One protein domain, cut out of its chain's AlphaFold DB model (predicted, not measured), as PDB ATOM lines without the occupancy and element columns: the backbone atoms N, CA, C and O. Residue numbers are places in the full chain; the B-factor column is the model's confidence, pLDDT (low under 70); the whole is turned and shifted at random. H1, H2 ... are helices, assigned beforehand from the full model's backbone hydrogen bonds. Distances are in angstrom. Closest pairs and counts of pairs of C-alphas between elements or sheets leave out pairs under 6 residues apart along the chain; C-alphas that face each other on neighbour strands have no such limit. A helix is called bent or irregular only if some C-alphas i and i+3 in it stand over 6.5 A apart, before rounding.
ATOM      1  N   SER A   2      -4.292   9.277  27.903       92.50
ATOM      2  CA  SER A   2      -3.835   8.399  26.818       92.50
ATOM      3  C   SER A   2      -2.904   9.154  25.855       92.50
ATOM      4  O   SER A   2      -3.004  10.376  25.730       92.50
ATOM      5  N   TRP A   3      -2.014   8.445  25.153       89.19
ATOM      6  CA  TRP A   3      -1.139   9.035  24.126       89.19
ATOM      7  C   TRP A   3      -1.891   9.883  23.081       89.19
ATOM      8  O   TRP A   3      -1.448  11.002  22.817       89.19
ATOM      9  N   PRO A   4      -3.057   9.448  22.556       89.62
ATOM     10  CA  PRO A   4      -3.875  10.282  21.678       89.62
ATOM     11  C   PRO A   4      -4.325  11.589  22.334       89.62
ATOM     12  O   PRO A   4      -4.289  12.631  21.693       89.62
ATOM     13  N   ALA A   5      -4.698  11.566  23.618       84.06
ATOM     14  CA  ALA A   5      -5.124  12.766  24.338       84.06
ATOM     15  C   ALA A   5      -3.965  13.751  24.572       84.06
ATOM     16  O   ALA A   5      -4.158  14.960  24.467       84.06
ATOM     17  N   ILE A   6      -2.758  13.245  24.849       89.62
ATOM     18  CA  ILE A   6      -1.547  14.069  24.990       89.62
ATOM     19  C   ILE A   6      -1.180  14.708  23.646       89.62
ATOM     20  O   ILE A   6      -0.911  15.909  23.592       89.62
ATOM     21  N   LEU A   7      -1.220  13.937  22.556       89.06
ATOM     22  CA  LEU A   7      -0.949  14.436  21.208       89.06
ATOM     23  C   LEU A   7      -1.961  15.519  20.801       89.06
ATOM     24  O   LEU A   7      -1.560  16.591  20.352       89.06
ATOM     25  N   LEU A   8      -3.257  15.273  21.025       81.75
ATOM     26  CA  LEU A   8      -4.331  16.220  20.711       81.75
ATOM     27  C   LEU A   8      -4.170  17.533  21.491       81.75
ATOM     28  O   LEU A   8      -4.265  18.615  20.912       81.75
ATOM     29  N   LEU A   9      -3.867  17.437  22.791       81.06
ATOM     30  CA  LEU A   9      -3.621  18.599  23.643       81.06
ATOM     31  C   LEU A   9      -2.383  19.381  23.183       81.06
ATOM     32  O   LEU A   9      -2.415  20.606  23.125       81.06
ATOM     33  N   THR A  10      -1.309  18.686  22.807       84.88
ATOM     34  CA  THR A  10      -0.068  19.319  22.338       84.88
ATOM     35  C   THR A  10      -0.290  20.076  21.029       84.88
ATOM     36  O   THR A  10       0.115  21.232  20.908       84.88
ATOM     37  N   VAL A  11      -0.997  19.469  20.067       79.19
ATOM     38  CA  VAL A  11      -1.368  20.127  18.805       79.19
ATOM     39  C   VAL A  11      -2.258  21.341  19.070       79.19
ATOM     40  O   VAL A  11      -2.011  22.410  18.509       79.19
ATOM     41  N   TYR A  12      -3.249  21.220  19.957       76.75
ATOM     42  CA  TYR A  12      -4.116  22.336  20.341       76.75
ATOM     43  C   TYR A  12      -3.325  23.500  20.953       76.75
ATOM     44  O   TYR A  12      -3.506  24.650  20.554       76.75
ATOM     45  N   LEU A  13      -2.400  23.222  21.875       80.44
ATOM     46  CA  LEU A  13      -1.584  24.256  22.514       80.44
ATOM     47  C   LEU A  13      -0.622  24.930  21.524       80.44
ATOM     48  O   LEU A  13      -0.533  26.157  21.509       80.44
ATOM     49  N   LEU A  14       0.049  24.162  20.658       79.06
ATOM     50  CA  LEU A  14       0.967  24.700  19.643       79.06
ATOM     51  C   LEU A  14       0.241  25.555  18.601       79.06
ATOM     52  O   LEU A  14       0.685  26.658  18.279       79.06
ATOM     53  N   THR A  15      -0.896  25.077  18.094       70.94
ATOM     54  CA  THR A  15      -1.720  25.843  17.145       70.94
ATOM     55  C   THR A  15      -2.274  27.110  17.789       70.94
ATOM     56  O   THR A  15      -2.213  28.178  17.181       70.94
ATOM     57  N   THR A  16      -2.712  27.040  19.048       71.56
ATOM     58  CA  THR A  16      -3.149  28.215  19.817       71.56
ATOM     59  C   THR A  16      -2.012  29.224  19.990       71.56
ATOM     60  O   THR A  16      -2.213  30.415  19.747       71.56
ATOM     61  N   ALA A  17      -0.803  28.770  20.334       74.25
ATOM     62  CA  ALA A  17       0.370  29.632  20.470       74.25
ATOM     63  C   ALA A  17       0.752  30.316  19.145       74.25
ATOM     64  O   ALA A  17       1.000  31.523  19.132       74.25
ATOM     65  N   LEU A  18       0.731  29.584  18.024       72.62
ATOM     66  CA  LEU A  18       0.996  30.129  16.685       72.62
ATOM     67  C   LEU A  18      -0.058  31.156  16.256       72.62
ATOM     68  O   LEU A  18       0.298  32.232  15.775       72.62
ATOM     69  N   CYS A  19      -1.342  30.865  16.474       65.94
ATOM     70  CA  CYS A  19      -2.431  31.806  16.207       65.94
ATOM     71  C   CYS A  19      -2.275  33.082  17.038       65.94
ATOM     72  O   CYS A  19      -2.419  34.185  16.514       65.94
ATOM     73  N   VAL A  20      -1.923  32.950  18.318       67.38
ATOM     74  CA  VAL A  20      -1.669  34.096  19.195       67.38
ATOM     75  C   VAL A  20      -0.453  34.899  18.754       67.38
ATOM     76  O   VAL A  20      -0.524  36.128  18.741       67.38
ATOM     77  N   TYR A  21       0.627  34.243  18.337       70.62
ATOM     78  CA  TYR A  21       1.794  34.920  17.778       70.62
ATOM     79  C   TYR A  21       1.446  35.688  16.494       70.62
ATOM     80  O   TYR A  21       1.779  36.867  16.375       70.62
ATOM     81  N   ALA A  22       0.713  35.064  15.566       64.12
ATOM     82  CA  ALA A  22       0.278  35.694  14.321       64.12
ATOM     83  C   ALA A  22      -0.638  36.902  14.574       64.12
ATOM     84  O   ALA A  22      -0.444  37.965  13.983       64.12
ATOM     85  N   VAL A  23      -1.587  36.771  15.506       63.31
ATOM     86  CA  VAL A  23      -2.467  37.862  15.944       63.31
ATOM     87  C   VAL A  23      -1.661  38.981  16.612       63.31
ATOM     88  O   VAL A  23      -1.849  40.153  16.291       63.31
ATOM     89  N   GLY A  24      -0.726  38.638  17.502       62.47
ATOM     90  CA  GLY A  24       0.168  39.592  18.161       62.47
ATOM     91  C   GLY A  24       1.018  40.386  17.166       62.47
ATOM     92  O   GLY A  24       1.110  41.609  17.282       62.47
ATOM     93  N   ARG A  25       1.571  39.713  16.151       61.94
ATOM     94  CA  ARG A  25       2.342  40.346  15.073       61.94
ATOM     95  C   ARG A  25       1.462  41.231  14.188       61.94
ATOM     96  O   ARG A  25       1.815  42.380  13.946       61.94
ATOM     97  N   GLY A  26       0.284  40.742  13.792       56.53
ATOM     98  CA  GLY A  26      -0.685  41.521  13.021       56.53
ATOM     99  C   GLY A  26      -1.091  42.816  13.731       56.53
ATOM    100  O   GLY A  26      -1.133  43.876  13.109       56.53
ATOM    101  N   TYR A  27      -1.298  42.781  15.052       56.69
ATOM    102  CA  TYR A  27      -1.569  43.994  15.833       56.69
ATOM    103  C   TYR A  27      -0.403  44.994  15.850       56.69
ATOM    104  O   TYR A  27      -0.653  46.202  15.902       56.69
ATOM    105  N   ALA A  28       0.850  44.531  15.808       54.19
ATOM    106  CA  ALA A  28       2.016  45.413  15.730       54.19
ATOM    107  C   ALA A  28       2.095  46.139  14.374       54.19
ATOM    108  O   ALA A  28       2.454  47.317  14.328       54.19
ATOM    109  N   ASP A  29       1.685  45.469  13.295       53.66
ATOM    110  CA  ASP A  29       1.696  46.023  11.939       53.66
ATOM    111  C   ASP A  29       0.522  46.992  11.680       53.66
ATOM    112  O   ASP A  29       0.692  48.016  11.017       53.66
ATOM    113  N   ASN A  61       0.300  41.310  27.777       67.88
ATOM    114  CA  ASN A  61       1.037  40.182  28.285       67.88
ATOM    115  C   ASN A  61       0.499  38.901  27.635       67.88
ATOM    116  O   ASN A  61      -0.688  38.764  27.324       67.88
ATOM    117  N   PHE A  62       1.423  37.983  27.386       64.12
ATOM    118  CA  PHE A  62       1.165  36.695  26.760       64.12
ATOM    119  C   PHE A  62      -0.020  35.963  27.414       64.12
ATOM    120  O   PHE A  62      -0.860  35.401  26.719       64.12
ATOM    121  N   VAL A  63      -0.144  36.070  28.742       70.81
ATOM    122  CA  VAL A  63      -1.206  35.447  29.543       70.81
ATOM    123  C   VAL A  63      -2.598  35.939  29.146       70.81
ATOM    124  O   VAL A  63      -3.471  35.121  28.879       70.81
ATOM    125  N   SER A  64      -2.836  37.251  29.047       67.62
ATOM    126  CA  SER A  64      -4.149  37.778  28.648       67.62
ATOM    127  C   SER A  64      -4.537  37.366  27.226       67.62
ATOM    128  O   SER A  64      -5.712  37.112  26.961       67.62
ATOM    129  N   ILE A  65      -3.565  37.260  26.314       70.19
ATOM    130  CA  ILE A  65      -3.828  36.802  24.945       70.19
ATOM    131  C   ILE A  65      -4.106  35.292  24.921       70.19
ATOM    132  O   ILE A  65      -5.035  34.866  24.242       70.19
ATOM    133  N   MET A  66      -3.370  34.497  25.705       69.50
ATOM    134  CA  MET A  66      -3.634  33.066  25.896       69.50
ATOM    135  C   MET A  66      -5.034  32.818  26.461       69.50
ATOM    136  O   MET A  66      -5.780  32.018  25.906       69.50
ATOM    137  N   VAL A  67      -5.434  33.547  27.508       76.69
ATOM    138  CA  VAL A  67      -6.783  33.432  28.084       76.69
ATOM    139  C   VAL A  67      -7.839  33.758  27.029       76.69
ATOM    140  O   VAL A  67      -8.766  32.975  26.843       76.69
ATOM    141  N   LEU A  68      -7.686  34.856  26.279       73.75
ATOM    142  CA  LEU A  68      -8.608  35.222  25.197       73.75
ATOM    143  C   LEU A  68      -8.692  34.130  24.115       73.75
ATOM    144  O   LEU A  68      -9.783  33.801  23.648       73.75
ATOM    145  N   ALA A  69      -7.546  33.572  23.727       76.12
ATOM    146  CA  ALA A  69      -7.446  32.562  22.682       76.12
ATOM    147  C   ALA A  69      -8.024  31.203  23.093       76.12
ATOM    148  O   ALA A  69      -8.565  30.506  22.243       76.12
ATOM    149  N   VAL A  70      -7.951  30.838  24.372       78.19
ATOM    150  CA  VAL A  70      -8.497  29.569  24.879       78.19
ATOM    151  C   VAL A  70      -9.972  29.698  25.277       78.19
ATOM    152  O   VAL A  70     -10.714  28.726  25.193       78.19
ATOM    153  N   THR A  71     -10.433  30.887  25.674       78.94
ATOM    154  CA  THR A  71     -11.816  31.079  26.154       78.94
ATOM    155  C   THR A  71     -12.739  31.677  25.094       78.94
ATOM    156  O   THR A  71     -13.755  31.083  24.747       78.94
ATOM    157  N   ILE A  72     -12.399  32.839  24.534       81.00
ATOM    158  CA  ILE A  72     -13.308  33.606  23.670       81.00
ATOM    159  C   ILE A  72     -13.262  33.108  22.228       81.00
ATOM    160  O   ILE A  72     -14.307  33.028  21.581       81.00
ATOM    161  N   VAL A  73     -12.079  32.779  21.701       80.50
ATOM    162  CA  VAL A  73     -11.950  32.334  20.302       80.50
ATOM    163  C   VAL A  73     -12.743  31.047  20.035       80.50
ATOM    164  O   VAL A  73     -13.503  31.050  19.066       80.50
ATOM    165  N   PRO A  74     -12.682  29.992  20.874       84.56
ATOM    166  CA  PRO A  74     -13.457  28.779  20.637       84.56
ATOM    167  C   PRO A  74     -14.959  29.029  20.740       84.56
ATOM    168  O   PRO A  74     -15.710  28.549  19.900       84.56
ATOM    169  N   VAL A  75     -15.399  29.853  21.698       86.88
ATOM    170  CA  VAL A  75     -16.813  30.240  21.827       86.88
ATOM    171  C   VAL A  75     -17.298  30.964  20.568       86.88
ATOM    172  O   VAL A  75     -18.343  30.615  20.021       86.88
ATOM    173  N   LYS A  76     -16.523  31.927  20.052       87.06
ATOM    174  CA  LYS A  76     -16.839  32.600  18.783       87.06
ATOM    175  C   LYS A  76     -16.856  31.623  17.612       87.06
ATOM    176  O   LYS A  76     -17.739  31.718  16.768       87.06
ATOM    177  N   PHE A  77     -15.910  30.688  17.557       87.19
ATOM    178  CA  PHE A  77     -15.827  29.693  16.493       87.19
ATOM    179  C   PHE A  77     -17.040  28.753  16.493       87.19
ATOM    180  O   PHE A  77     -17.660  28.555  15.449       87.19
ATOM    181  N   ILE A  78     -17.445  28.262  17.667       90.25
ATOM    182  CA  ILE A  78     -18.663  27.462  17.847       90.25
ATOM    183  C   ILE A  78     -19.895  28.262  17.415       90.25
ATOM    184  O   ILE A  78     -20.717  27.752  16.659       90.25
ATOM    185  N   ALA A  79     -20.002  29.530  17.825       92.69
ATOM    186  CA  ALA A  79     -21.106  30.395  17.414       92.69
ATOM    187  C   ALA A  79     -21.146  30.593  15.888       92.69
ATOM    188  O   ALA A  79     -22.216  30.520  15.289       92.69
ATOM    189  N   VAL A  80     -19.992  30.789  15.242       92.94
ATOM    190  CA  VAL A  80     -19.893  30.892  13.778       92.94
ATOM    191  C   VAL A  80     -20.364  29.600  13.113       92.94
ATOM    192  O   VAL A  80     -21.182  29.677  12.197       92.94
ATOM    193  N   ILE A  81     -19.906  28.431  13.572       94.88
ATOM    194  CA  ILE A  81     -20.356  27.134  13.042       94.88
ATOM    195  C   ILE A  81     -21.871  26.999  13.193       94.88
ATOM    196  O   ILE A  81     -22.558  26.693  12.221       94.88
ATOM    197  N   PHE A  82     -22.397  27.280  14.381       97.00
ATOM    198  CA  PHE A  82     -23.826  27.191  14.661       97.00
ATOM    199  C   PHE A  82     -24.653  28.100  13.740       97.00
ATOM    200  O   PHE A  82     -25.640  27.656  13.156       97.00
ATOM    201  N   ILE A  83     -24.207  29.341  13.518       96.75
ATOM    202  CA  ILE A  83     -24.850  30.275  12.584       96.75
ATOM    203  C   ILE A  83     -24.830  29.736  11.147       96.75
ATOM    204  O   ILE A  83     -25.835  29.858  10.444       96.75
ATOM    205  N   HIS A  84     -23.728  29.125  10.704       94.56
ATOM    206  CA  HIS A  84     -23.650  28.521   9.369       94.56
ATOM    207  C   HIS A  84     -24.581  27.315   9.236       94.56
ATOM    208  O   HIS A  84     -25.248  27.189   8.215       94.56
ATOM    209  N   VAL A  85     -24.677  26.464  10.261       97.12
ATOM    210  CA  VAL A  85     -25.614  25.328  10.280       97.12
ATOM    211  C   VAL A  85     -27.057  25.819  10.188       97.12
ATOM    212  O   VAL A  85     -27.821  25.299   9.379       97.12
ATOM    213  N   ILE A  86     -27.420  26.865  10.939       97.56
ATOM    214  CA  ILE A  86     -28.745  27.493  10.851       97.56
ATOM    215  C   ILE A  86     -29.002  28.052   9.447       97.56
ATOM    216  O   ILE A  86     -30.069  27.819   8.885       97.56
ATOM    217  N   ALA A  87     -28.039  28.772   8.865       95.69
ATOM    218  CA  ALA A  87     -28.182  29.332   7.523       95.69
ATOM    219  C   ALA A  87     -28.324  28.234   6.454       95.69
ATOM    220  O   ALA A  87     -29.153  28.367   5.558       95.69
ATOM    221  N   LEU A  88     -27.568  27.137   6.569       97.00
ATOM    222  CA  LEU A  88     -27.661  25.974   5.681       97.00
ATOM    223  C   LEU A  88     -29.003  25.258   5.816       97.00
ATOM    224  O   LEU A  88     -29.631  24.940   4.810       97.00
ATOM    225  N   PHE A  89     -29.466  25.042   7.046       97.56
ATOM    226  CA  PHE A  89     -30.795  24.495   7.289       97.56
ATOM    227  C   PHE A  89     -31.868  25.397   6.666       97.56
ATOM    228  O   PHE A  89     -32.733  24.935   5.929       97.56
ATOM    229  N   GLY A  90     -31.763  26.710   6.880       95.94
ATOM    230  CA  GLY A  90     -32.655  27.685   6.269       95.94
ATOM    231  C   GLY A  90     -32.682  27.604   4.744       95.94
ATOM    232  O   GLY A  90     -33.757  27.603   4.155       95.94
ATOM    233  N   LEU A  91     -31.509  27.501   4.120       95.06
ATOM    234  CA  LEU A  91     -31.353  27.462   2.668       95.06
ATOM    235  C   LEU A  91     -32.070  26.267   2.030       95.06
ATOM    236  O   LEU A  91     -32.681  26.425   0.976       95.06
ATOM    237  N   TYR A  92     -31.987  25.088   2.651       95.75
ATOM    238  CA  TYR A  92     -32.510  23.851   2.063       95.75
ATOM    239  C   TYR A  92     -33.929  23.489   2.514       95.75
ATOM    240  O   TYR A  92     -34.604  22.744   1.806       95.75
ATOM    241  N   PHE A  93     -34.398  24.008   3.654       96.62
ATOM    242  CA  PHE A  93     -35.677  23.591   4.247       96.62
ATOM    243  C   PHE A  93     -36.719  24.706   4.387       96.62
ATOM    244  O   PHE A  93     -37.895  24.396   4.583       96.62
ATOM    245  N   LEU A  94     -36.346  25.989   4.293       95.00
ATOM    246  CA  LEU A  94     -37.296  27.097   4.439       95.00
ATOM    247  C   LEU A  94     -37.689  27.707   3.084       95.00
ATOM    248  O   LEU A  94     -36.877  27.759   2.160       95.00
TER     249      LEU A  94
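This is residues 2 to 29 and 61 to 94 of the 211 residues of the protein "Lysophosphatidylcholine acyltransferase 2" of Perkinsus olseni (UniProt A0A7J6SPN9). Two long helices cross nearly at right angles, as a lopsided cross close to a T: H1 is the bar, met near its middle at residues 16 to 20, and H2 is the stem, met near its beginning at residues 65 to 70. Residues 74 to 94 stick out as a long arm, and residues 2 to 11 stick out at the beginning of the bar. The printed part has 62 residues, with H1 and then H2 along the chain and no named strand, and its class is all helix. The whole is only just extended, close to loose, with a radius of gyration of the C-alphas of 16.0 A, and it is flat, spanning 46 by 40 by 16 A.

Begin at Ser 2 and find C-alpha 3 at (-1.139, 9.035, 24.126); from there H1, residues 3 to 29, runs 39.0 A to C-alpha 29 at (1.696, 46.023, 11.939). After the cut, H2, residues 62 to 93, runs 45.1 A and ends with C-alpha 93 at (-35.677, 23.591, 4.247). Near residue 71 it has a kink of 26 degrees; it is neither bent nor irregular, but only just: C-alphas 70 and 73 are 6.4 A apart.

H1 touches H2 with residues 16 to 20 alone, and H2 touches H1 with residues 65 to 70 alone. Look at Val 20 and Ile 65, whose C-alphas are the closest of the two helices, 6.7 A apart. Their lines are about perpendicular, at 81 degrees. In H1 every O i to N i+4 pair is within hydrogen-bond range; in H2, 25 of 28 are.

The C-alphas of Asn 61 and Leu 94 are the two farthest apart, at 47.0 A. Residues 30 to 60 are not printed, and C-alphas 29 and 61 are 17.4 A apart across this cut. The mean pLDDT of the printed part is 80.4; it is under 70 at residues 19 to 20, 22 to 29, 61 to 62, 64 and 66.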